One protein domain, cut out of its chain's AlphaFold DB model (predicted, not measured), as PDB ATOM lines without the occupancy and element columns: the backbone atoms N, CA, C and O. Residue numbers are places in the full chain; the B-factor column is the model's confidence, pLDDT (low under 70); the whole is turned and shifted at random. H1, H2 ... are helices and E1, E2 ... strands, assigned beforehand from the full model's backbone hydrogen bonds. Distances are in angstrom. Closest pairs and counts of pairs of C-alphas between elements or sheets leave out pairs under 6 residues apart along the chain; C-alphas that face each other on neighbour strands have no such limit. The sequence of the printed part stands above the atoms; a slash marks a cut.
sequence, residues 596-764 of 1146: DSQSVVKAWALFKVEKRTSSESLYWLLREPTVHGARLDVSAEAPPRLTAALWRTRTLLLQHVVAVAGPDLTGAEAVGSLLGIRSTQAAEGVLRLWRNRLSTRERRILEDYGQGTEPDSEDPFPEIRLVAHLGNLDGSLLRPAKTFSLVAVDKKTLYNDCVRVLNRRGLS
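This is residues 596 to 764 of the 1146 residues of the protein "CCHC-type domain-containing protein" of Takifugu flavidus (sansaifugu) (UniProt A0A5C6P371). The printed part has two separate lobes, joined by two lengths of chain, residues 612 to 617 and 706 to 719. The larger lobe is a cluster of crossed helices, H2 to H7; the smaller one is a two-stranded ribbon of E1 and E2 with H8 packed beside E2, H9 beyond the end of H8, and residues 596 to 602, of which 598 to 602 belong to H1, sticking out. There are 169 residues printed, with nine named helices and two named strands in the order H1 E1 H2 H3 H4 H5 H6 H7 E2 H8 H9; the sheet has the order E1 - E2, antiparallel, and the class is mostly helix. The whole is loose, with a radius of gyration of the C-alphas of 19.6 A, and elongated, spanning 57 by 36 by 32 A.

H1, residues 598 to 604, begins with C-alpha 598 at (186.903, 199.977, 221.702) and is 9.4 A long. E1, residues 607 to 611, follows over 12.1 A. H2 is residues 618 to 622, H3 residues 642 to 649 and H4 residues 654 to 661. H5, residues 668 to 675, is 10.4 A long. H6, residues 680 to 693, is the longest helix by residues, running 20.0 A from C-alpha 680 at (152.607, 221.758, 207.762). H7, residues 696 to 705, is 14.5 A long. E2, residues 720 to 724, runs 13.4 A. H8, residues 747 to 758, is 16.8 A long, and H9, residues 760 to 763, ends with C-alpha 763 at (196.485, 215.488, 240.400).

H1 and H8 are close but not clearly touching, their lines about perpendicular at 90 degrees; the closest C-alphas, those of Ala 603 and Cys 754, are 7.3 A apart. E1 and E2 are antiparallel neighbours at 153 degrees, with N 608 and O 723 at 2.8 A and N 721 and O 610 at 2.9 A within hydrogen-bond range. H2 touches H7, the closest C-alphas being Leu 618 and Ile 701 at 6.2 A. H2 and H4 only just touch, with 3 pairs of C-alphas within 8 A, Leu 622 and Gln 655 closest at 4.7 A. H3 touches H5 at Ala 645 and Leu 675, C-alphas 5.2 A apart; at 72 degrees they are only just about perpendicular. H4 and H5 touch at a steep tilt of 57 degrees, opposite ways, with the closest C-alphas, Ala 661 and Val 671, 6.0 A apart. H5 also touches H6, about perpendicular at 87 degrees, Ala 668 and Glu 684 having the closest C-alphas at 5.0 A. H6 and H7 are close but not clearly touching, with the C-alphas of Arg 691 and Arg 699 closest at 8.0 A. Residues 721 to 722 of E2 also pair, antiparallel, with residues 740 to 741, a stretch too short to be a named strand. The closest C-alphas of E2 and H8, those of Ala 724 and Asp 753, are 6.0 A apart. H8 and H9 are close but not clearly touching, Arg 756 and Leu 763 having the closest C-alphas at 7.6 A. Every O i to N i+4 pair is within hydrogen-bond range in H1, H2, H3, H5, H6, H7 and H8; in H4 it is 3 of 4, and H9 is too short for such a pair.

The C-alphas farthest apart, those of Arg 678 and Ser 732, are 57.0 A apart. The printed part has no cut. The links H2 to H3, H7 to E2 and E2 to H8 are long, with 19, 14 and 22 residues. The mean pLDDT of the printed part is 72.7; 79 residues are under 70, among them residues 596 to 616, 713 to 720, 725 to 739 and 741 to 757.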
ATOM      1  N   ASP A 596     187.485 195.994 218.287       48.97
ATOM      2  CA  ASP A 596     188.729 196.548 217.724       48.97
ATOM      3  C   ASP A 596     188.748 198.088 217.829       48.97
ATOM      4  O   ASP A 596     189.758 198.692 218.190       48.97
ATOM      5  N   SER A 597     187.585 198.734 217.658       45.69
ATOM      6  CA  SER A 597     187.418 200.180 217.877       45.69
ATOM      7  C   SER A 597     187.371 200.593 219.359       45.69
ATOM      8  O   SER A 597     187.469 201.779 219.680       45.69
ATOM      9  N   GLN A 598     187.208 199.657 220.301       47.28
ATOM     10  CA  GLN A 598     186.903 199.977 221.702       47.28
ATOM     11  C   GLN A 598     188.096 200.597 222.443       47.28
ATOM     12  O   GLN A 598     187.889 201.373 223.375       47.28
ATOM     13  N   SER A 599     189.333 200.290 222.046       49.88
ATOM     14  CA  SER A 599     190.540 200.974 222.532       49.88
ATOM     15  C   SER A 599     190.490 202.467 222.185       49.88
ATOM     16  O   SER A 599     190.595 203.320 223.071       49.88
ATOM     17  N   VAL A 600     190.202 202.766 220.916       52.31
ATOM     18  CA  VAL A 600     190.044 204.112 220.362       52.31
ATOM     19  C   VAL A 600     188.873 204.830 221.034       52.31
ATOM     20  O   VAL A 600     189.064 205.911 221.573       52.31
ATOM     21  N   VAL A 601     187.690 204.211 221.134       51.91
ATOM     22  CA  VAL A 601     186.504 204.788 221.804       51.91
ATOM     23  C   VAL A 601     186.747 205.051 223.300       51.91
ATOM     24  O   VAL A 601     186.287 206.067 223.827       51.91
ATOM     25  N   LYS A 602     187.493 204.187 224.005       55.53
ATOM     26  CA  LYS A 602     187.886 204.413 225.412       55.53
ATOM     27  C   LYS A 602     188.838 205.602 225.559       55.53
ATOM     28  O   LYS A 602     188.677 206.367 226.506       55.53
ATOM     29  N   ALA A 603     189.795 205.767 224.644       57.19
ATOM     30  CA  ALA A 603     190.690 206.923 224.618       57.19
ATOM     31  C   ALA A 603     189.943 208.210 224.221       57.19
ATOM     32  O   ALA A 603     190.116 209.247 224.855       57.19
ATOM     33  N   TRP A 604     189.046 208.124 223.239       62.47
ATOM     34  CA  TRP A 604     188.181 209.205 222.764       62.47
ATOM     35  C   TRP A 604     187.298 209.765 223.884       62.47
ATOM     36  O   TRP A 604     187.190 210.976 224.044       62.47
ATOM     37  N   ALA A 605     186.765 208.895 224.748       61.38
ATOM     38  CA  ALA A 605     185.996 209.275 225.935       61.38
ATOM     39  C   ALA A 605     186.809 210.010 227.032       61.38
ATOM     40  O   ALA A 605     186.225 210.449 228.025       61.38
ATOM     41  N   LEU A 606     188.132 210.161 226.879       63.28
ATOM     42  CA  LEU A 606     188.961 211.045 227.713       63.28
ATOM     43  C   LEU A 606     188.942 212.504 227.217       63.28
ATOM     44  O   LEU A 606     189.412 213.395 227.925       63.28
ATOM     45  N   PHE A 607     188.392 212.767 226.031       68.94
ATOM     46  CA  PHE A 607     188.355 214.086 225.410       68.94
ATOM     47  C   PHE A 607     186.919 214.582 225.225       68.94
ATOM     48  O   PHE A 607     186.011 213.845 224.845       68.94
ATOM     49  N   LYS A 608     186.717 215.880 225.454       67.19
ATOM     50  CA  LYS A 608     185.614 216.620 224.849       67.19
ATOM     51  C   LYS A 608     186.020 216.909 223.402       67.19
ATOM     52  O   LYS A 608     187.077 217.491 223.158       67.19
ATOM     53  N   VAL A 609     185.179 216.493 222.466       65.69
ATOM     54  CA  VAL A 609     185.377 216.720 221.032       65.69
ATOM     55  C   VAL A 609     184.683 218.015 220.639       65.69
ATOM     56  O   VAL A 609     183.496 218.195 220.905       65.69
ATOM     57  N   GLU A 610     185.416 218.906 219.985       61.06
ATOM     58  CA  GLU A 610     184.915 220.169 219.454       61.06
ATOM     59  C   GLU A 610     185.184 220.196 217.945       61.06
ATOM     60  O   GLU A 610     186.243 220.614 217.480       61.06
ATOM     61  N   LYS A 611     184.215 219.729 217.148       60.53
ATOM     62  CA  LYS A 611     184.194 220.043 215.711       60.53
ATOM     63  C   LYS A 611     184.110 221.565 215.543       60.53
ATOM     64  O   LYS A 611     183.412 222.218 216.325       60.53
ATOM     65  N   ARG A 612     184.729 222.135 214.499       60.03
ATOM     66  CA  ARG A 612     184.359 223.495 214.062       60.03
ATOM     67  C   ARG A 612     182.844 223.579 213.853       60.03
ATOM     68  O   ARG A 612     182.237 222.687 213.267       60.03
ATOM     69  N   THR A 613     182.238 224.662 214.330       53.06
ATOM     70  CA  THR A 613     180.780 224.873 214.301       53.06
ATOM     71  C   THR A 613     180.227 225.239 212.925       53.06
ATOM     72  O   THR A 613     179.009 225.267 212.767       53.06
ATOM     73  N   SER A 614     181.100 225.471 211.943       57.75
ATOM     74  CA  SER A 614     180.776 225.664 210.529       57.75
ATOM     75  C   SER A 614     181.653 224.756 209.665       57.75
ATOM     76  O   SER A 614     182.882 224.831 209.760       57.75
ATOM     77  N   SER A 615     181.040 223.952 208.797       61.19
ATOM     78  CA  SER A 615     181.757 223.326 207.681       61.19
ATOM     79  C   SER A 615     182.047 224.377 206.608       61.19
ATOM     80  O   SER A 615     181.183 225.195 206.299       61.19
ATOM     81  N   GLU A 616     183.262 224.375 206.061       68.19
ATOM     82  CA  GLU A 616     183.620 225.198 204.890       68.19
ATOM     83  C   GLU A 616     183.452 224.410 203.576       68.19
ATOM     84  O   GLU A 616     183.279 225.022 202.528       68.19
ATOM     85  N   SER A 617     183.424 223.075 203.673       77.38
ATOM     86  CA  SER A 617     183.142 222.105 202.612       77.38
ATOM     87  C   SER A 617     181.639 221.883 202.412       77.38
ATOM     88  O   SER A 617     180.898 221.700 203.385       77.38
ATOM     89  N   LEU A 618     181.208 221.796 201.150       78.81
ATOM     90  CA  LEU A 618     179.851 221.398 200.760       78.81
ATOM     91  C   LEU A 618     179.625 219.886 200.942       78.81
ATOM     92  O   LEU A 618     178.604 219.467 201.493       78.81
ATOM     93  N   TYR A 619     180.593 219.063 200.535       77.75
ATOM     94  CA  TYR A 619     180.532 217.601 200.622       77.75
ATOM     95  C   TYR A 619     180.385 217.101 202.065       77.75
ATOM     96  O   TYR A 619     179.516 216.275 202.361       77.75
ATOM     97  N   TRP A 620     181.181 217.642 202.993       74.69
ATOM     98  CA  TRP A 620     181.094 217.279 204.409       74.69
ATOM     99  C   TRP A 620     179.872 217.887 205.110       74.69
ATOM    100  O   TRP A 620     179.371 217.286 206.061       74.69
ATOM    101  N   LEU A 621     179.341 219.016 204.621       78.31
ATOM    102  CA  LEU A 621     178.085 219.594 205.112       78.31
ATOM    103  C   LEU A 621     176.877 218.720 204.742       78.31
ATOM    104  O   LEU A 621     176.083 218.377 205.616       78.31
ATOM    105  N   LEU A 622     176.756 218.299 203.478       76.62
ATOM    106  CA  LEU A 622     175.672 217.419 203.015       76.62
ATOM    107  C   LEU A 622     175.670 216.051 203.731       76.62
ATOM    108  O   LEU A 622     174.612 215.435 203.890       76.62
ATOM    109  N   ARG A 623     176.842 215.608 204.208       74.44
ATOM    110  CA  ARG A 623     177.051 214.369 204.978       74.44
ATOM    111  C   ARG A 623     176.888 214.518 206.502       74.44
ATOM    112  O   ARG A 623     177.048 213.518 207.203       74.44
ATOM    113  N   GLU A 624     176.540 215.692 207.045       72.81
ATOM    114  CA  GLU A 624     176.136 215.806 208.462       72.81
ATOM    115  C   GLU A 624     174.780 215.113 208.701       72.81
ATOM    116  O   GLU A 624     173.815 215.388 207.979       72.81
ATOM    117  N   PRO A 625     174.663 214.232 209.710       68.06
ATOM    118  CA  PRO A 625     173.424 213.536 210.006       68.06
ATOM    119  C   PRO A 625     172.503 214.274 210.976       68.06
ATOM    120  O   PRO A 625     172.893 215.149 211.749       68.06
ATOM    121  N   THR A 626     171.240 213.866 210.930       69.69
ATOM    122  CA  THR A 626     170.085 214.555 211.522       69.69
ATOM    123  C   THR A 626     169.554 213.884 212.798       69.69
ATOM    124  O   THR A 626     168.424 214.151 213.207       69.69
ATOM    125  N   VAL A 627     170.330 212.976 213.411       62.78
ATOM    126  CA  VAL A 627     169.873 212.029 214.453       62.78
ATOM    127  C   VAL A 627     170.940 211.686 215.517       62.78
ATOM    128  O   VAL A 627     172.135 211.890 215.316       62.78
ATOM    129  N   HIS A 628     170.491 211.109 216.640       54.34
ATOM    130  CA  HIS A 628     171.267 210.528 217.757       54.34
ATOM    131  C   HIS A 628     172.188 211.467 218.566       54.34
ATOM    132  O   HIS A 628     173.027 210.996 219.334       54.34
ATOM    133  N   GLY A 629     172.020 212.783 218.455       49.03
ATOM    134  CA  GLY A 629     172.907 213.786 219.052       49.03
ATOM    135  C   GLY A 629     174.028 214.268 218.126       49.03
ATOM    136  O   GLY A 629     174.993 214.869 218.600       49.03
ATOM    137  N   ALA A 630     173.917 214.025 216.815       60.78
ATOM    138  CA  ALA A 630     174.695 214.739 215.802       60.78
ATOM    139  C   ALA A 630     174.395 216.256 215.813       60.78
ATOM    140  O   ALA A 630     173.418 216.705 216.415       60.78
ATOM    141  N   ARG A 631     175.210 217.072 215.122       69.88
ATOM    142  CA  ARG A 631     175.092 218.549 215.153       69.88
ATOM    143  C   ARG A 631     173.733 219.054 214.650       69.88
ATOM    144  O   ARG A 631     173.272 220.105 215.096       69.88
ATOM    145  N   LEU A 632     173.106 218.302 213.745       72.88
ATOM    146  CA  LEU A 632     171.793 218.589 213.171       72.88
ATOM    147  C   LEU A 632     170.684 217.684 213.742       72.88
ATOM    148  O   LEU A 632     169.591 217.637 213.178       72.88
ATOM    149  N   ASP A 633     170.918 216.975 214.852       74.31
ATOM    150  CA  ASP A 633     169.827 216.308 215.566       74.31
ATOM    151  C   ASP A 633     168.998 217.326 216.354       74.31
ATOM    152  O   ASP A 633     169.461 217.954 217.306       74.31
ATOM    153  N   VAL A 634     167.741 217.467 215.944       78.81
ATOM    154  CA  VAL A 634     166.747 218.347 216.567       78.81
ATOM    155  C   VAL A 634     165.697 217.560 217.357       78.81
ATOM    156  O   VAL A 634     164.747 218.144 217.868       78.81
ATOM    157  N   SER A 635     165.836 216.236 217.491       69.56
ATOM    158  CA  SER A 635     164.820 215.356 218.091       69.56
ATOM    159  C   SER A 635     164.538 215.596 219.579       69.56
ATOM    160  O   SER A 635     163.474 215.201 220.054       69.56
ATOM    161  N   ALA A 636     165.426 216.292 220.295       65.19
ATOM    162  CA  ALA A 636     165.190 216.770 221.661       65.19
ATOM    163  C   ALA A 636     164.285 218.022 221.736       65.19
ATOM    164  O   ALA A 636     163.693 218.290 222.778       65.19
ATOM    165  N   GLU A 637     164.175 218.783 220.642       75.12
ATOM    166  CA  GLU A 637     163.429 220.055 220.539       75.12
ATOM    167  C   GLU A 637     162.203 219.947 219.605       75.12
ATOM    168  O   GLU A 637     161.365 220.846 219.543       75.12
ATOM    169  N   ALA A 638     162.100 218.838 218.871       75.62
ATOM    170  CA  ALA A 638     161.087 218.551 217.865       75.62
ATOM    171  C   ALA A 638     159.974 217.612 218.389       75.62
ATOM    172  O   ALA A 638     160.075 217.072 219.492       75.62
ATOM    173  N   PRO A 639     158.893 217.372 217.615       71.12
ATOM    174  CA  PRO A 639     157.793 216.525 218.068       71.12
ATOM    175  C   PRO A 639     158.234 215.087 218.404       71.12
ATOM    176  O   PRO A 639     158.972 214.468 217.624       71.12
ATOM    177  N   PRO A 640     157.735 214.495 219.509       58.25
ATOM    178  CA  PRO A 640     158.038 213.110 219.848       58.25
ATOM    179  C   PRO A 640     157.600 212.184 218.707       58.25
ATOM    180  O   PRO A 640     156.472 212.283 218.221       58.25
ATOM    181  N   ARG A 641     158.500 211.264 218.326       69.38
ATOM    182  CA  ARG A 641     158.517 210.414 217.108       69.38
ATOM    183  C   ARG A 641     159.283 210.956 215.891       69.38
ATOM    184  O   ARG A 641     159.420 210.176 214.949       69.38
ATOM    185  N   LEU A 642     159.851 212.173 215.887       77.50
ATOM    186  CA  LEU A 642     160.671 212.631 214.745       77.50
ATOM    187  C   LEU A 642     161.789 211.631 214.395       77.50
ATOM    188  O   LEU A 642     161.880 211.206 213.247       77.50
ATOM    189  N   THR A 643     162.573 211.175 215.376       68.94
ATOM    190  CA  THR A 643     163.662 210.200 215.166       68.94
ATOM    191  C   THR A 643     163.154 208.925 214.484       68.94
ATOM    192  O   THR A 643     163.723 208.477 213.494       68.94
ATOM    193  N   ALA A 644     162.023 208.377 214.941       69.69
ATOM    194  CA  ALA A 644     161.413 207.185 214.347       69.69
ATOM    195  C   ALA A 644     160.908 207.422 212.909       69.69
ATOM    196  O   ALA A 644     160.944 206.505 212.087       69.69
ATOM    197  N   ALA A 645     160.473 208.642 212.577       74.19
ATOM    198  CA  ALA A 645     160.118 209.019 211.210       74.19
ATOM    199  C   ALA A 645     161.353 209.121 210.297       74.19
ATOM    200  O   ALA A 645     161.328 208.571 209.194       74.19
ATOM    201  N   LEU A 646     162.438 209.754 210.761       74.00
ATOM    202  CA  LEU A 646     163.713 209.859 210.035       74.00
ATOM    203  C   LEU A 646     164.300 208.467 209.740       74.00
ATOM    204  O   LEU A 646     164.676 208.189 208.603       74.00
ATOM    205  N   TRP A 647     164.266 207.550 210.713       71.19
ATOM    206  CA  TRP A 647     164.667 206.150 210.519       71.19
ATOM    207  C   TRP A 647     163.778 205.398 209.521       71.19
ATOM    208  O   TRP A 647     164.292 204.779 208.590       71.19
ATOM    209  N   ARG A 648     162.446 205.492 209.657       75.69
ATOM    210  CA  ARG A 648     161.475 204.856 208.742       75.69
ATOM    211  C   ARG A 648     161.652 205.299 207.284       75.69
ATOM    212  O   ARG A 648     161.384 204.518 206.377       75.69
ATOM    213  N   THR A 649     162.078 206.541 207.070       72.38
ATOM    214  CA  THR A 649     162.263 207.160 205.745       72.38
ATOM    215  C   THR A 649     163.709 207.127 205.246       72.38
ATOM    216  O   THR A 649     163.958 207.514 204.111       72.38
ATOM    217  N   ARG A 650     164.663 206.666 206.071       70.69
ATOM    218  CA  ARG A 650     166.119 206.768 205.846       70.69
ATOM    219  C   ARG A 650     166.626 208.207 205.635       70.69
ATOM    220  O   ARG A 650     167.701 208.411 205.073       70.69
ATOM    221  N   THR A 651     165.915 209.211 206.150       76.19
ATOM    222  CA  THR A 651     166.277 210.642 206.065       76.19
ATOM    223  C   THR A 651     167.349 211.002 207.108       76.19
ATOM    224  O   THR A 651     167.153 211.864 207.961       76.19
ATOM    225  N   LEU A 652     168.462 210.263 207.097       71.62
ATOM    226  CA  LEU A 652     169.497 210.293 208.136       71.62
ATOM    227  C   LEU A 652     170.580 211.359 207.906       71.62
ATOM    228  O   LEU A 652     171.305 211.663 208.844       71.62
ATOM    229  N   LEU A 653     170.696 211.908 206.690       76.38
ATOM    230  CA  LEU A 653     171.705 212.896 206.276       76.38
ATOM    231  C   LEU A 653     171.048 214.220 205.868       76.38
ATOM    232  O   LEU A 653     169.927 214.211 205.350       76.38
ATOM    233  N   LEU A 654     171.763 215.340 206.011       81.94
ATOM    234  CA  LEU A 654     171.312 216.652 205.539       81.94
ATOM    235  C   LEU A 654     170.983 216.634 204.040       81.94
ATOM    236  O   LEU A 654     169.961 217.193 203.651       81.94
ATOM    237  N   GLN A 655     171.760 215.919 203.218       83.44
ATOM    238  CA  GLN A 655     171.465 215.718 201.793       83.44
ATOM    239  C   GLN A 655     170.037 215.199 201.548       83.44
ATOM    240  O   GLN A 655     169.359 215.671 200.639       83.44
ATOM    241  N   HIS A 656     169.550 214.266 202.376       82.31
ATOM    242  CA  HIS A 656     168.206 213.690 202.234       82.31
ATOM    243  C   HIS A 656     167.102 214.668 202.668       82.31
ATOM    244  O   HIS A 656     165.972 214.555 202.202       82.31
ATOM    245  N   VAL A 657     167.419 215.628 203.545       85.44
ATOM    246  CA  VAL A 657     166.509 216.730 203.888       85.44
ATOM    247  C   VAL A 657     166.499 217.762 202.763       85.44
ATOM    248  O   VAL A 657     165.430 218.077 202.255       85.44
ATOM    249  N   VAL A 658     167.666 218.245 202.326       87.62
ATOM    250  CA  VAL A 658     167.815 219.267 201.271       87.62
ATOM    251  C   VAL A 658     167.178 218.819 199.951       87.62
ATOM    252  O   VAL A 658     166.462 219.596 199.327       87.62
ATOM    253  N   ALA A 659     167.337 217.547 199.566       85.25
ATOM    254  CA  ALA A 659     166.729 216.979 198.357       85.25
ATOM    255  C   ALA A 659     165.182 216.959 198.357       85.25
ATOM    256  O   ALA A 659     164.578 216.699 197.319       85.25
ATOM    257  N   VAL A 660     164.536 217.210 199.503       86.19
ATOM    258  CA  VAL A 660     163.067 217.214 199.662       86.19
ATOM    259  C   VAL A 660     162.543 218.569 200.156       86.19
ATOM    260  O   VAL A 660     161.414 218.943 199.851       86.19
ATOM    261  N   ALA A 661     163.354 219.316 200.904       86.12
ATOM    262  CA  ALA A 661     163.022 220.612 201.486       86.12
ATOM    263  C   ALA A 661     163.454 221.814 200.632       86.12
ATOM    264  O   ALA A 661     163.036 222.926 200.937       86.12
ATOM    265  N   GLY A 662     164.312 221.605 199.630       85.56
ATOM    266  CA  GLY A 662     165.040 222.677 198.955       85.56
ATOM    267  C   GLY A 662     166.320 223.101 199.704       85.56
ATOM    268  O   GLY A 662     166.499 222.762 200.879       85.56
ATOM    269  N   PRO A 663     167.227 223.837 199.033       84.06
ATOM    270  CA  PRO A 663     168.479 224.348 199.614       84.06
ATOM    271  C   PRO A 663     168.258 225.356 200.755       84.06
ATOM    272  O   PRO A 663     169.024 225.407 201.714       84.06
ATOM    273  N   ASP A 664     167.169 226.115 200.673       82.19
ATOM    274  CA  ASP A 664     166.680 227.092 201.652       82.19
ATOM    275  C   ASP A 664     165.936 226.452 202.846       82.19
ATOM    276  O   ASP A 664     165.627 227.115 203.845       82.19
ATOM    277  N   LEU A 665     165.670 225.142 202.756       85.62
ATOM    278  CA  LEU A 665     164.909 224.346 203.712       85.62
ATOM    279  C   LEU A 665     163.479 224.876 203.938       85.62
ATOM    280  O   LEU A 665     163.039 224.907 205.086       85.62
ATOM    281  N   THR A 666     162.746 225.312 202.905       87.38
ATOM    282  CA  THR A 666     161.362 225.842 203.041       87.38
ATOM    283  C   THR A 666     160.242 224.863 202.657       87.38
ATOM    284  O   THR A 666     159.074 225.130 202.936       87.38
ATOM    285  N   GLY A 667     160.567 223.704 202.072       87.44
ATOM    286  CA  GLY A 667     159.629 222.682 201.577       87.44
ATOM    287  C   GLY A 667     158.860 221.897 202.654       87.44
ATOM    288  O   GLY A 667     158.886 220.663 202.677       87.44
ATOM    289  N   ALA A 668     158.152 222.591 203.546       87.81
ATOM    290  CA  ALA A 668     157.440 222.020 204.690       87.81
ATOM    291  C   ALA A 668     156.382 220.969 204.313       87.81
ATOM    292  O   ALA A 668     156.205 219.991 205.040       87.81
ATOM    293  N   GLU A 669     155.698 221.118 203.175       86.19
ATOM    294  CA  GLU A 669     154.687 220.151 202.725       86.19
ATOM    295  C   GLU A 669     155.314 218.840 202.226       86.19
ATOM    296  O   GLU A 669     154.826 217.753 202.549       86.19
ATOM    297  N   ALA A 670     156.437 218.928 201.508       87.31
ATOM    298  CA  ALA A 670     157.175 217.773 201.006       87.31
ATOM    299  C   ALA A 670     157.831 216.986 202.155       87.31
ATOM    300  O   ALA A 670     157.655 215.770 202.263       87.31
ATOM    301  N   VAL A 671     158.496 217.683 203.085       86.62
ATOM    302  CA  VAL A 671     159.083 217.070 204.290       86.62
ATOM    303  C   VAL A 671     158.007 216.531 205.234       86.62
ATOM    304  O   VAL A 671     158.159 215.438 205.784       86.62
ATOM    305  N   GLY A 672     156.883 217.238 205.385       86.62
ATOM    306  CA  GLY A 672     155.730 216.755 206.142       86.62
ATOM    307  C   GLY A 672     155.175 215.449 205.570       86.62
ATOM    308  O   GLY A 672     154.981 214.482 206.314       86.62
ATOM    309  N   SER A 673     155.017 215.385 204.246       87.44
ATOM    310  CA  SER A 673     154.557 214.196 203.519       87.44
ATOM    311  C   SER A 673     155.521 213.014 203.660       87.44
ATOM    312  O   SER A 673     155.084 211.912 203.998       87.44
ATOM    313  N   LEU A 674     156.829 213.241 203.487       84.69
ATOM    314  CA  LEU A 674     157.873 212.223 203.657       84.69
ATOM    315  C   LEU A 674     157.843 211.620 205.070       84.69
ATOM    316  O   LEU A 674     157.681 210.410 205.256       84.69
ATOM    317  N   LEU A 675     157.969 212.474 206.089       83.06
ATOM    318  CA  LEU A 675     158.091 212.044 207.482       83.06
ATOM    319  C   LEU A 675     156.765 211.509 208.054       83.06
ATOM    320  O   LEU A 675     156.779 210.714 208.998       83.06
ATOM    321  N   GLY A 676     155.623 211.856 207.449       82.31
ATOM    322  CA  GLY A 676     154.280 211.525 207.937       82.31
ATOM    323  C   GLY A 676     153.753 212.523 208.978       82.31
ATOM    324  O   GLY A 676     152.890 212.186 209.792       82.31
ATOM    325  N   ILE A 677     154.282 213.750 208.979       85.25
ATOM    326  CA  ILE A 677     153.865 214.837 209.865       85.25
ATOM    327  C   ILE A 677     152.624 215.498 209.251       85.25
ATOM    328  O   ILE A 677     152.717 216.293 208.324       85.25
ATOM    329  N   ARG A 678     151.443 215.193 209.803       82.69
ATOM    330  CA  ARG A 678     150.130 215.668 209.305       82.69
ATOM    331  C   ARG A 678     149.863 217.177 209.462       82.69
ATOM    332  O   ARG A 678     148.745 217.612 209.214       82.69
ATOM    333  N   SER A 679     150.830 217.958 209.939       86.56
ATOM    334  CA  SER A 679     150.714 219.409 210.122       86.56
ATOM    335  C   SER A 679     151.899 220.095 209.457       86.56
ATOM    336  O   SER A 679     153.045 219.882 209.853       86.56
ATOM    337  N   THR A 680     151.612 220.941 208.471       87.00
ATOM    338  CA  THR A 680     152.607 221.758 207.762       87.00
ATOM    339  C   THR A 680     153.334 222.702 208.719       87.00
ATOM    340  O   THR A 680     154.555 222.803 208.670       87.00
ATOM    341  N   GLN A 681     152.621 223.289 209.686       85.56
ATOM    342  CA  GLN A 681     153.207 224.117 210.748       85.56
ATOM    343  C   GLN A 681     154.178 223.327 211.645       85.56
ATOM    344  O   GLN A 681     155.184 223.872 212.095       85.56
ATOM    345  N   ALA A 682     153.917 222.038 211.895       83.12
ATOM    346  CA  ALA A 682     154.847 221.185 212.636       83.12
ATOM    347  C   ALA A 682     156.072 220.789 211.790       83.12
ATOM    348  O   ALA A 682     157.168 220.689 212.337       83.12
ATOM    349  N   ALA A 683     155.913 220.610 210.475       87.12
ATOM    350  CA  ALA A 683     157.021 220.353 209.557       87.12
ATOM    351  C   ALA A 683     157.931 221.587 209.382       87.12
ATOM    352  O   ALA A 683     159.143 221.460 209.549       87.12
ATOM    353  N   GLU A 684     157.371 222.787 209.179       90.06
ATOM    354  CA  GLU A 684     158.139 224.047 209.200       90.06
ATOM    355  C   GLU A 684     158.759 224.299 210.584       90.06
ATOM    356  O   GLU A 684     159.868 224.813 210.697       90.06
ATOM    357  N   GLY A 685     158.098 223.851 211.657       88.00
ATOM    358  CA  GLY A 685     158.670 223.819 213.002       88.00
ATOM    359  C   GLY A 685     160.000 223.056 213.074       88.00
ATOM    360  O   GLY A 685     160.939 223.561 213.684       88.00
ATOM    361  N   VAL A 686     160.096 221.891 212.419       87.25
ATOM    362  CA  VAL A 686     161.325 221.076 212.331       87.25
ATOM    363  C   VAL A 686     162.343 221.688 211.365       87.25
ATOM    364  O   VAL A 686     163.515 221.801 211.720       87.25
ATOM    365  N   LEU A 687     161.911 222.154 210.187       89.25
ATOM    366  CA  LEU A 687     162.793 222.823 209.220       89.25
ATOM    367  C   LEU A 687     163.464 224.058 209.820       89.25
ATOM    368  O   LEU A 687     164.673 224.220 209.696       89.25
ATOM    369  N   ARG A 688     162.716 224.878 210.564       89.25
ATOM    370  CA  ARG A 688     163.240 226.030 211.306       89.25
ATOM    371  C   ARG A 688     164.258 225.632 212.380       89.25
ATOM    372  O   ARG A 688     165.214 226.374 212.585       89.25
ATOM    373  N   LEU A 689     164.102 224.482 213.047       87.75
ATOM    374  CA  LEU A 689     165.119 223.986 213.986       87.75
ATOM    375  C   LEU A 689     166.424 223.648 213.248       87.75
ATOM    376  O   LEU A 689     167.482 224.100 213.681       87.75
ATOM    377  N   TRP A 690     166.374 222.964 212.099       87.88
ATOM    378  CA  TRP A 690     167.567 222.739 211.265       87.88
ATOM    379  C   TRP A 690     168.161 224.048 210.713       87.88
ATOM    380  O   TRP A 690     169.365 224.272 210.838       87.88
ATOM    381  N   ARG A 691     167.327 224.966 210.204       88.94
ATOM    382  CA  ARG A 691     167.727 226.297 209.696       88.94
ATOM    383  C   ARG A 691     168.413 227.155 210.777       88.94
ATOM    384  O   ARG A 691     169.270 227.972 210.450       88.94
ATOM    385  N   ASN A 692     168.089 226.929 212.055       87.25
ATOM    386  CA  ASN A 692     168.737 227.550 213.219       87.25
ATOM    387  C   ASN A 692     170.048 226.863 213.654       87.25
ATOM    388  O   ASN A 692     170.867 227.506 214.309       87.25
ATOM    389  N   ARG A 693     170.265 225.581 213.322       82.88
ATOM    390  CA  ARG A 693     171.526 224.855 213.597       82.88
ATOM    391  C   ARG A 693     172.616 225.155 212.563       82.88
ATOM    392  O   ARG A 693     173.795 225.004 212.874       82.88
ATOM    393  N   LEU A 694     172.229 225.589 211.364       84.94
ATOM    394  CA  LEU A 694     173.135 225.981 210.283       84.94
ATOM    395  C   LEU A 694     173.608 227.432 210.434       84.94
ATOM    396  O   LEU A 694     172.807 228.358 210.615       84.94
ATOM    397  N   SER A 695     174.914 227.656 210.287       83.19
ATOM    398  CA  SER A 695     175.483 229.007 210.243       83.19
ATOM    399  C   SER A 695     175.003 229.803 209.016       83.19
ATOM    400  O   SER A 695     174.395 229.272 208.083       83.19
ATOM    401  N   THR A 696     175.274 231.110 208.999       81.56
ATOM    402  CA  THR A 696     174.996 231.971 207.835       81.56
ATOM    403  C   THR A 696     175.855 231.619 206.620       81.56
ATOM    404  O   THR A 696     175.414 231.821 205.493       81.56
ATOM    405  N   ARG A 697     177.060 231.066 206.825       82.12
ATOM    406  CA  ARG A 697     177.940 230.613 205.736       82.12
ATOM    407  C   ARG A 697     177.511 229.261 205.173       82.12
ATOM    408  O   ARG A 697     177.496 229.104 203.962       82.12
ATOM    409  N   GLU A 698     177.098 228.325 206.023       85.50
ATOM    410  CA  GLU A 698     176.581 227.024 205.570       85.50
ATOM    411  C   GLU A 698     175.264 227.154 204.800       85.50
ATOM    412  O   GLU A 698     175.041 226.401 203.861       85.50
ATOM    413  N   ARG A 699     174.420 228.141 205.134       85.50
ATOM    414  CA  ARG A 699     173.239 228.465 204.319       85.50
ATOM    415  C   ARG A 699     173.605 228.949 202.918       85.50
ATOM    416  O   ARG A 699     173.049 228.416 201.971       85.50
ATOM    417  N   ARG A 700     174.602 229.832 202.776       83.69
ATOM    418  CA  ARG A 700     175.123 230.216 201.449       83.69
ATOM    419  C   ARG A 700     175.663 229.015 200.674       83.69
ATOM    420  O   ARG A 700     175.267 228.816 199.543       83.69
ATOM    421  N   ILE A 701     176.446 228.147 201.315       84.56
ATOM    422  CA  ILE A 701     176.954 226.911 200.690       84.56
ATOM    423  C   ILE A 701     175.805 226.015 200.170       84.56
ATOM    424  O   ILE A 701     175.938 225.396 199.116       84.56
ATOM    425  N   LEU A 702     174.657 225.967 200.858       85.81
ATOM    426  CA  LEU A 702     173.459 225.274 200.361       85.81
ATOM    427  C   LEU A 702     172.722 226.055 199.259       85.81
ATOM    428  O   LEU A 702     172.251 225.438 198.308       85.81
ATOM    429  N   GLU A 703     172.637 227.385 199.348       84.94
ATOM    430  CA  GLU A 703     172.096 228.266 198.298       84.94
ATOM    431  C   GLU A 703     172.916 228.150 196.993       84.94
ATOM    432  O   GLU A 703     172.342 228.114 195.904       84.94
ATOM    433  N   ASP A 704     174.239 228.007 197.091       83.50
ATOM    434  CA  ASP A 704     175.181 227.816 195.980       83.50
ATOM    435  C   ASP A 704     175.079 226.394 195.382       83.50
ATOM    436  O   ASP A 704     175.089 226.227 194.159       83.50
ATOM    437  N   TYR A 705     174.882 225.360 196.212       85.31
ATOM    438  CA  TYR A 705     174.493 224.008 195.763       85.31
ATOM    439  C   TYR A 705     173.145 224.023 195.026       85.31
ATOM    440  O   TYR A 705     172.996 223.408 193.973       85.31
ATOM    441  N   GLY A 706     172.183 224.811 195.516       80.69
ATOM    442  CA  GLY A 706     170.898 225.058 194.857       80.69
ATOM    443  C   GLY A 706     170.997 225.724 193.479       80.69
ATOM    444  O   GLY A 706     170.070 225.605 192.682       80.69
ATOM    445  N   GLN A 707     172.119 226.389 193.187       82.94
ATOM    446  CA  GLN A 707     172.429 227.008 191.894       82.94
ATOM    447  C   GLN A 707     173.255 226.094 190.966       82.94
ATOM    448  O   GLN A 707     173.562 226.497 189.845       82.94
ATOM    449  N   GLY A 708     173.586 224.869 191.394       78.00
ATOM    450  CA  GLY A 708     174.318 223.880 190.593       78.00
ATOM    451  C   GLY A 708     175.789 223.673 190.974       78.00
ATOM    452  O   GLY A 708     176.526 223.077 190.195       78.00
ATOM    453  N   THR A 709     176.237 224.141 192.143       81.38
ATOM    454  CA  THR A 709     177.584 223.819 192.655       81.38
ATOM    455  C   THR A 709     177.652 222.349 193.077       81.38
ATOM    456  O   THR A 709     176.881 221.930 193.938       81.38
ATOM    457  N   GLU A 710     178.574 221.561 192.520       79.00
ATOM    458  CA  GLU A 710     178.727 220.141 192.874       79.00
ATOM    459  C   GLU A 710     179.613 219.917 194.125       79.00
ATOM    460  O   GLU A 710     180.515 220.712 194.399       79.00
ATOM    461  N   PRO A 711     179.367 218.854 194.920       81.19
ATOM    462  CA  PRO A 711     180.160 218.532 196.109       81.19
ATOM    463  C   PRO A 711     181.443 217.748 195.773       81.19
ATOM    464  O   PRO A 711     181.377 216.552 195.486       81.19
ATOM    465  N   ASP A 712     182.602 218.396 195.894       74.38
ATOM    466  CA  ASP A 712     183.933 217.791 195.699       74.38
ATOM    467  C   ASP A 712     184.223 216.656 196.709       74.38
ATOM    468  O   ASP A 712     183.947 216.794 197.901       74.38
ATOM    469  N   SER A 713     184.777 215.524 196.260       67.19
ATOM    470  CA  SER A 713     185.185 214.417 197.140       67.19
ATOM    471  C   SER A 713     186.540 214.620 197.814       67.19
ATOM    472  O   SER A 713     186.766 214.028 198.872       67.19
ATOM    473  N   GLU A 714     187.406 215.458 197.242       67.50
ATOM    474  CA  GLU A 714     188.770 215.711 197.728       67.50
ATOM    475  C   GLU A 714     188.823 216.830 198.786       67.50
ATOM    476  O   GLU A 714     189.866 217.116 199.378       67.50
ATOM    477  N   ASP A 715     187.665 217.433 199.061       69.38
ATOM    478  CA  ASP A 715     187.420 218.474 200.055       69.38
ATOM    479  C   ASP A 715     187.955 218.033 201.446       69.38
ATOM    480  O   ASP A 715     187.565 216.974 201.963       69.38
ATOM    481  N   PRO A 716     188.858 218.791 202.099       62.53
ATOM    482  CA  PRO A 716     189.562 218.321 203.290       62.53
ATOM    483  C   PRO A 716     188.620 218.091 204.480       62.53
ATOM    484  O   PRO A 716     187.771 218.921 204.816       62.53
ATOM    485  N   PHE A 717     188.810 216.960 205.168       61.19
ATOM    486  CA  PHE A 717     187.975 216.566 206.305       61.19
ATOM    487  C   PHE A 717     187.963 217.651 207.411       61.19
ATOM    488  O   PHE A 717     189.040 218.086 207.833       61.19
ATOM    489  N   PRO A 718     186.786 218.088 207.916       65.31
ATOM    490  CA  PRO A 718     186.682 219.259 208.788       65.31
ATOM    491  C   PRO A 718     187.541 219.188 210.054       65.31
ATOM    492  O   PRO A 718     187.633 218.146 210.702       65.31
ATOM    493  N   GLU A 719     188.113 220.330 210.459       67.06
ATOM    494  CA  GLU A 719     188.980 220.414 211.641       67.06
ATOM    495  C   GLU A 719     188.242 219.966 212.917       67.06
ATOM    496  O   GLU A 719     187.410 220.690 213.480       67.06
ATOM    497  N   ILE A 720     188.599 218.775 213.402       69.00
ATOM    498  CA  ILE A 720     188.200 218.269 214.713       69.00
ATOM    499  C   ILE A 720     189.229 218.709 215.741       69.00
ATOM    500  O   ILE A 720     190.416 218.399 215.627       69.00
ATOM    501  N   ARG A 721     188.757 219.405 216.772       70.12
ATOM    502  CA  ARG A 721     189.564 219.821 217.910       70.12
ATOM    503  C   ARG A 721     189.266 218.943 219.117       70.12
ATOM    504  O   ARG A 721     188.137 218.494 219.318       70.12
ATOM    505  N   LEU A 722     190.289 218.709 219.926       73.00
ATOM    506  CA  LEU A 722     190.207 217.943 221.159       73.00
ATOM    507  C   LEU A 722     190.548 218.831 222.356       73.00
ATOM    508  O   LEU A 722     191.466 219.655 222.317       73.00
ATOM    509  N   VAL A 723     189.790 218.632 223.431       73.06
ATOM    510  CA  VAL A 723     189.972 219.276 224.733       73.06
ATOM    511  C   VAL A 723     189.944 218.187 225.800       73.06
ATOM    512  O   VAL A 723     189.034 217.361 225.831       73.06
ATOM    513  N   ALA A 724     190.935 218.150 226.689       75.12
ATOM    514  CA  ALA A 724     191.001 217.152 227.756       75.12
ATOM    515  C   ALA A 724     189.777 217.230 228.692       75.12
ATOM    516  O   ALA A 724     189.455 218.297 229.220       75.12
ATOM    517  N   HIS A 725     189.094 216.105 228.939       68.81
ATOM    518  CA  HIS A 725     187.885 216.069 229.769       68.81
ATOM    519  C   HIS A 725     188.222 216.025 231.275       68.81
ATOM    520  O   HIS A 725     188.046 215.016 231.966       68.81
ATOM    521  N   LEU A 726     188.751 217.138 231.788       66.00
ATOM    522  CA  LEU A 726     189.220 217.270 233.174       66.00
ATOM    523  C   LEU A 726     188.068 217.450 234.187       66.00
ATOM    524  O   LEU A 726     188.175 216.992 235.325       66.00
ATOM    525  N   GLY A 727     186.941 218.029 233.759       64.94
ATOM    526  CA  GLY A 727     185.809 218.361 234.631       64.94
ATOM    527  C   GLY A 727     186.124 219.496 235.614       64.94
ATOM    528  O   GLY A 727     187.132 220.184 235.475       64.94
ATOM    529  N   ASN A 728     185.266 219.682 236.618       64.50
ATOM    530  CA  ASN A 728     185.377 220.754 237.615       64.50
ATOM    531  C   ASN A 728     186.399 220.388 238.717       64.50
ATOM    532  O   ASN A 728     186.031 220.230 239.880       64.50
ATOM    533  N   LEU A 729     187.658 220.143 238.340       63.91
ATOM    534  CA  LEU A 729     188.743 219.766 239.253       63.91
ATOM    535  C   LEU A 729     189.944 220.696 239.079       63.91
ATOM    536  O   LEU A 729     190.672 220.603 238.092       63.91
ATOM    537  N   ASP A 730     190.173 221.545 240.076       57.06
ATOM    538  CA  ASP A 730     191.231 222.549 240.043       57.06
ATOM    539  C   ASP A 730     192.619 222.005 240.414       57.06
ATOM    540  O   ASP A 730     192.797 221.039 241.169       57.06
ATOM    541  N   GLY A 731     193.645 222.662 239.875       63.62
ATOM    542  CA  GLY A 731     195.041 222.392 240.199       63.62
ATOM    543  C   GLY A 731     196.010 222.987 239.182       63.62
ATOM    544  O   GLY A 731     195.714 223.090 237.994       63.62
ATOM    545  N   SER A 732     197.217 223.326 239.636       58.69
ATOM    546  CA  SER A 732     198.291 223.849 238.771       58.69
ATOM    547  C   SER A 732     198.638 222.904 237.606       58.69
ATOM    548  O   SER A 732     198.845 223.349 236.479       58.69
ATOM    549  N   LEU A 733     198.606 221.592 237.870       58.41
ATOM    550  CA  LEU A 733     198.830 220.499 236.916       58.41
ATOM    551  C   LEU A 733     197.576 220.113 236.103       58.41
ATOM    552  O   LEU A 733     197.664 219.269 235.212       58.41
ATOM    553  N   LEU A 734     196.420 220.713 236.416       62.03
ATOM    554  CA  LEU A 734     195.129 220.510 235.749       62.03
ATOM    555  C   LEU A 734     194.644 221.752 234.984       62.03
ATOM    556  O   LEU A 734     193.511 221.767 234.509       62.03
ATOM    557  N   ARG A 735     195.491 222.780 234.817       58.91
ATOM    558  CA  ARG A 735     195.190 223.896 233.907       58.91
ATOM    559  C   ARG A 735     194.809 223.327 232.528       58.91
ATOM    560  O   ARG A 735     195.526 222.448 232.035       58.91
ATOM    561  N   PRO A 736     193.696 223.777 231.920       55.50
ATOM    562  CA  PRO A 736     193.188 223.183 230.691       55.50
ATOM    563  C   PRO A 736     194.229 223.276 229.577       55.50
ATOM    564  O   PRO A 736     194.867 224.313 229.387       55.50
ATOM    565  N   ALA A 737     194.403 222.177 228.842       57.03
ATOM    566  CA  ALA A 737     195.258 222.172 227.667       57.03
ATOM    567  C   ALA A 737     194.729 223.155 226.619       57.03
ATOM    568  O   ALA A 737     193.519 223.306 226.440       57.03
ATOM    569  N   LYS A 738     195.653 223.791 225.898       63.00
ATOM    570  CA  LYS A 738     195.334 224.614 224.733       63.00
ATOM    571  C   LYS A 738     194.660 223.708 223.694       63.00
ATOM    572  O   LYS A 738     195.276 222.735 223.271       63.00
ATOM    573  N   THR A 739     193.412 224.005 223.331       65.94
ATOM    574  CA  THR A 739     192.603 223.221 222.383       65.94
ATOM    575  C   THR A 739     193.402 222.887 221.121       65.94
ATOM    576  O   THR A 739     193.870 223.800 220.440       65.94
ATOM    577  N   PHE A 740     193.563 221.597 220.811       72.56
ATOM    578  CA  PHE A 740     194.452 221.130 219.741       72.56
ATOM    579  C   PHE A 740     193.698 220.418 218.614       72.56
ATOM    580  O   PHE A 740     192.711 219.724 218.849       72.56
ATOM    581  N   SER A 741     194.166 220.600 217.379       68.19
ATOM    582  CA  SER A 741     193.613 219.949 216.185       68.19
ATOM    583  C   SER A 741     194.074 218.495 216.096       68.19
ATOM    584  O   SER A 741     195.264 218.222 216.231       68.19
ATOM    585  N   LEU A 742     193.155 217.565 215.821       68.12
ATOM    586  CA  LEU A 742     193.442 216.134 215.655       68.12
ATOM    587  C   LEU A 742     194.464 215.855 214.535       68.12
ATOM    588  O   LEU A 742     195.205 214.880 214.612       68.12
ATOM    589  N   VAL A 743     194.522 216.718 213.517       63.53
ATOM    590  CA  VAL A 743     195.444 216.582 212.376       63.53
ATOM    591  C   VAL A 743     196.864 217.041 212.736       63.53
ATOM    592  O   VAL A 743     197.834 216.448 212.272       63.53
ATOM    593  N   ALA A 744     196.988 218.076 213.576       66.06
ATOM    594  CA  ALA A 744     198.254 218.761 213.871       66.06
ATOM    595  C   ALA A 744     198.811 218.506 215.288       66.06
ATOM    596  O   ALA A 744     199.864 219.040 215.636       66.06
ATOM    597  N   VAL A 745     198.117 217.731 216.128       68.31
ATOM    598  CA  VAL A 745     198.598 217.361 217.469       68.31
ATOM    599  C   VAL A 745     199.781 216.395 217.383       68.31
ATOM    600  O   VAL A 745     199.816 215.498 216.543       68.31
ATOM    601  N   ASP A 746     200.751 216.548 218.280       64.81
ATOM    602  CA  ASP A 746     201.880 215.633 218.403       64.81
ATOM    603  C   ASP A 746     201.579 214.450 219.347       64.81
ATOM    604  O   ASP A 746     200.783 214.543 220.290       64.81
ATOM    605  N   LYS A 747     202.285 213.331 219.130       58.44
ATOM    606  CA  LYS A 747     202.100 212.070 219.878       58.44
ATOM    607  C   LYS A 747     202.230 212.261 221.403       58.44
ATOM    608  O   LYS A 747     201.579 211.568 222.186       58.44
ATOM    609  N   LYS A 748     203.070 213.211 221.833       63.06
ATOM    610  CA  LYS A 748     203.445 213.457 223.232       63.06
ATOM    611  C   LYS A 748     202.423 214.344 223.950       63.06
ATOM    612  O   LYS A 748     202.106 214.053 225.103       63.06
ATOM    613  N   THR A 749     201.853 215.358 223.300       66.75
ATOM    614  CA  THR A 749     200.738 216.150 223.851       66.75
ATOM    615  C   THR A 749     199.516 215.273 224.103       66.75
ATOM    616  O   THR A 749     199.034 215.248 225.237       66.75
ATOM    617  N   LEU A 750     199.084 214.471 223.117       66.94
ATOM    618  CA  LEU A 750     197.922 213.588 223.284       66.94
ATOM    619  C   LEU A 750     198.112 212.615 224.463       66.94
ATOM    620  O   LEU A 750     197.239 212.516 225.326       66.94
ATOM    621  N   TYR A 751     199.281 211.967 224.558       61.94
ATOM    622  CA  TYR A 751     199.621 211.094 225.686       61.94
ATOM    623  C   TYR A 751     199.586 211.836 227.032       61.94
ATOM    624  O   TYR A 751     198.968 211.364 227.990       61.94
ATOM    625  N   ASN A 752     200.192 213.026 227.110       65.06
ATOM    626  CA  ASN A 752     200.203 213.837 228.327       65.06
ATOM    627  C   ASN A 752     198.795 214.268 228.763       65.06
ATOM    628  O   ASN A 752     198.560 214.431 229.962       65.06
ATOM    629  N   ASP A 753     197.870 214.501 227.828       68.25
ATOM    630  CA  ASP A 753     196.468 214.799 228.138       68.25
ATOM    631  C   ASP A 753     195.689 213.546 228.562       68.25
ATOM    632  O   ASP A 753     195.004 213.593 229.585       68.25
ATOM    633  N   CYS A 754     195.870 212.395 227.900       68.00
ATOM    634  CA  CYS A 754     195.315 211.117 228.369       68.00
ATOM    635  C   CYS A 754     195.743 210.811 229.815       68.00
ATOM    636  O   CYS A 754     194.901 210.502 230.662       68.00
ATOM    637  N   VAL A 755     197.037 210.951 230.127       68.00
ATOM    638  CA  VAL A 755     197.581 210.731 231.478       68.00
ATOM    639  C   VAL A 755     196.999 211.724 232.490       68.00
ATOM    640  O   VAL A 755     196.641 211.305 233.595       68.00
ATOM    641  N   ARG A 756     196.835 213.007 232.129       69.62
ATOM    642  CA  ARG A 756     196.180 214.014 232.987       69.62
ATOM    643  C   ARG A 756     194.713 213.678 233.254       69.62
ATOM    644  O   ARG A 756     194.302 213.694 234.411       69.62
ATOM    645  N   VAL A 757     193.934 213.310 232.234       69.19
ATOM    646  CA  VAL A 757     192.508 212.964 232.391       69.19
ATOM    647  C   VAL A 757     192.331 211.696 233.224       69.19
ATOM    648  O   VAL A 757     191.497 211.680 234.133       69.19
ATOM    649  N   LEU A 758     193.118 210.645 232.978       72.44
ATOM    650  CA  LEU A 758     193.057 209.403 233.758       72.44
ATOM    651  C   LEU A 758     193.390 209.649 235.239       72.44
ATOM    652  O   LEU A 758     192.668 209.182 236.119       72.44
ATOM    653  N   ASN A 759     194.421 210.450 235.521       69.50
ATOM    654  CA  ASN A 759     194.900 210.711 236.882       69.50
ATOM    655  C   ASN A 759     194.290 211.960 237.542       69.50
ATOM    656  O   ASN A 759     194.723 212.337 238.631       69.50
ATOM    657  N   ARG A 760     193.274 212.600 236.944       69.81
ATOM    658  CA  ARG A 760     192.754 213.913 237.380       69.81
ATOM    659  C   ARG A 760     192.412 214.015 238.872       69.81
ATOM    660  O   ARG A 760     192.792 214.986 239.510       69.81
ATOM    661  N   ARG A 761     191.816 212.974 239.466       70.81
ATOM    662  CA  ARG A 761     191.508 212.911 240.917       70.81
ATOM    663  C   ARG A 761     192.737 212.775 241.829       70.81
ATOM    664  O   ARG A 761     192.638 213.025 243.023       70.81
ATOM    665  N   GLY A 762     193.867 212.314 241.296       67.25
ATOM    666  CA  GLY A 762     195.142 212.237 242.011       67.25
ATOM    667  C   GLY A 762     196.008 213.485 241.830       67.25
ATOM    668  O   GLY A 762     196.879 213.731 242.663       67.25
ATOM    669  N   LEU A 763     195.774 214.254 240.760       64.50
ATOM    670  CA  LEU A 763     196.485 215.488 240.400       64.50
ATOM    671  C   LEU A 763     195.783 216.765 240.893       64.50
ATOM    672  O   LEU A 763     196.448 217.784 241.079       64.50
ATOM    673  N   SER A 764     194.469 216.714 241.129       63.06
ATOM    674  CA  SER A 764     193.696 217.804 241.733       63.06
ATOM    675  C   SER A 764     194.288 218.224 243.077       63.06
ATOM    676  O   SER A 764     194.711 217.372 243.862       63.06
TER     677      SER A 764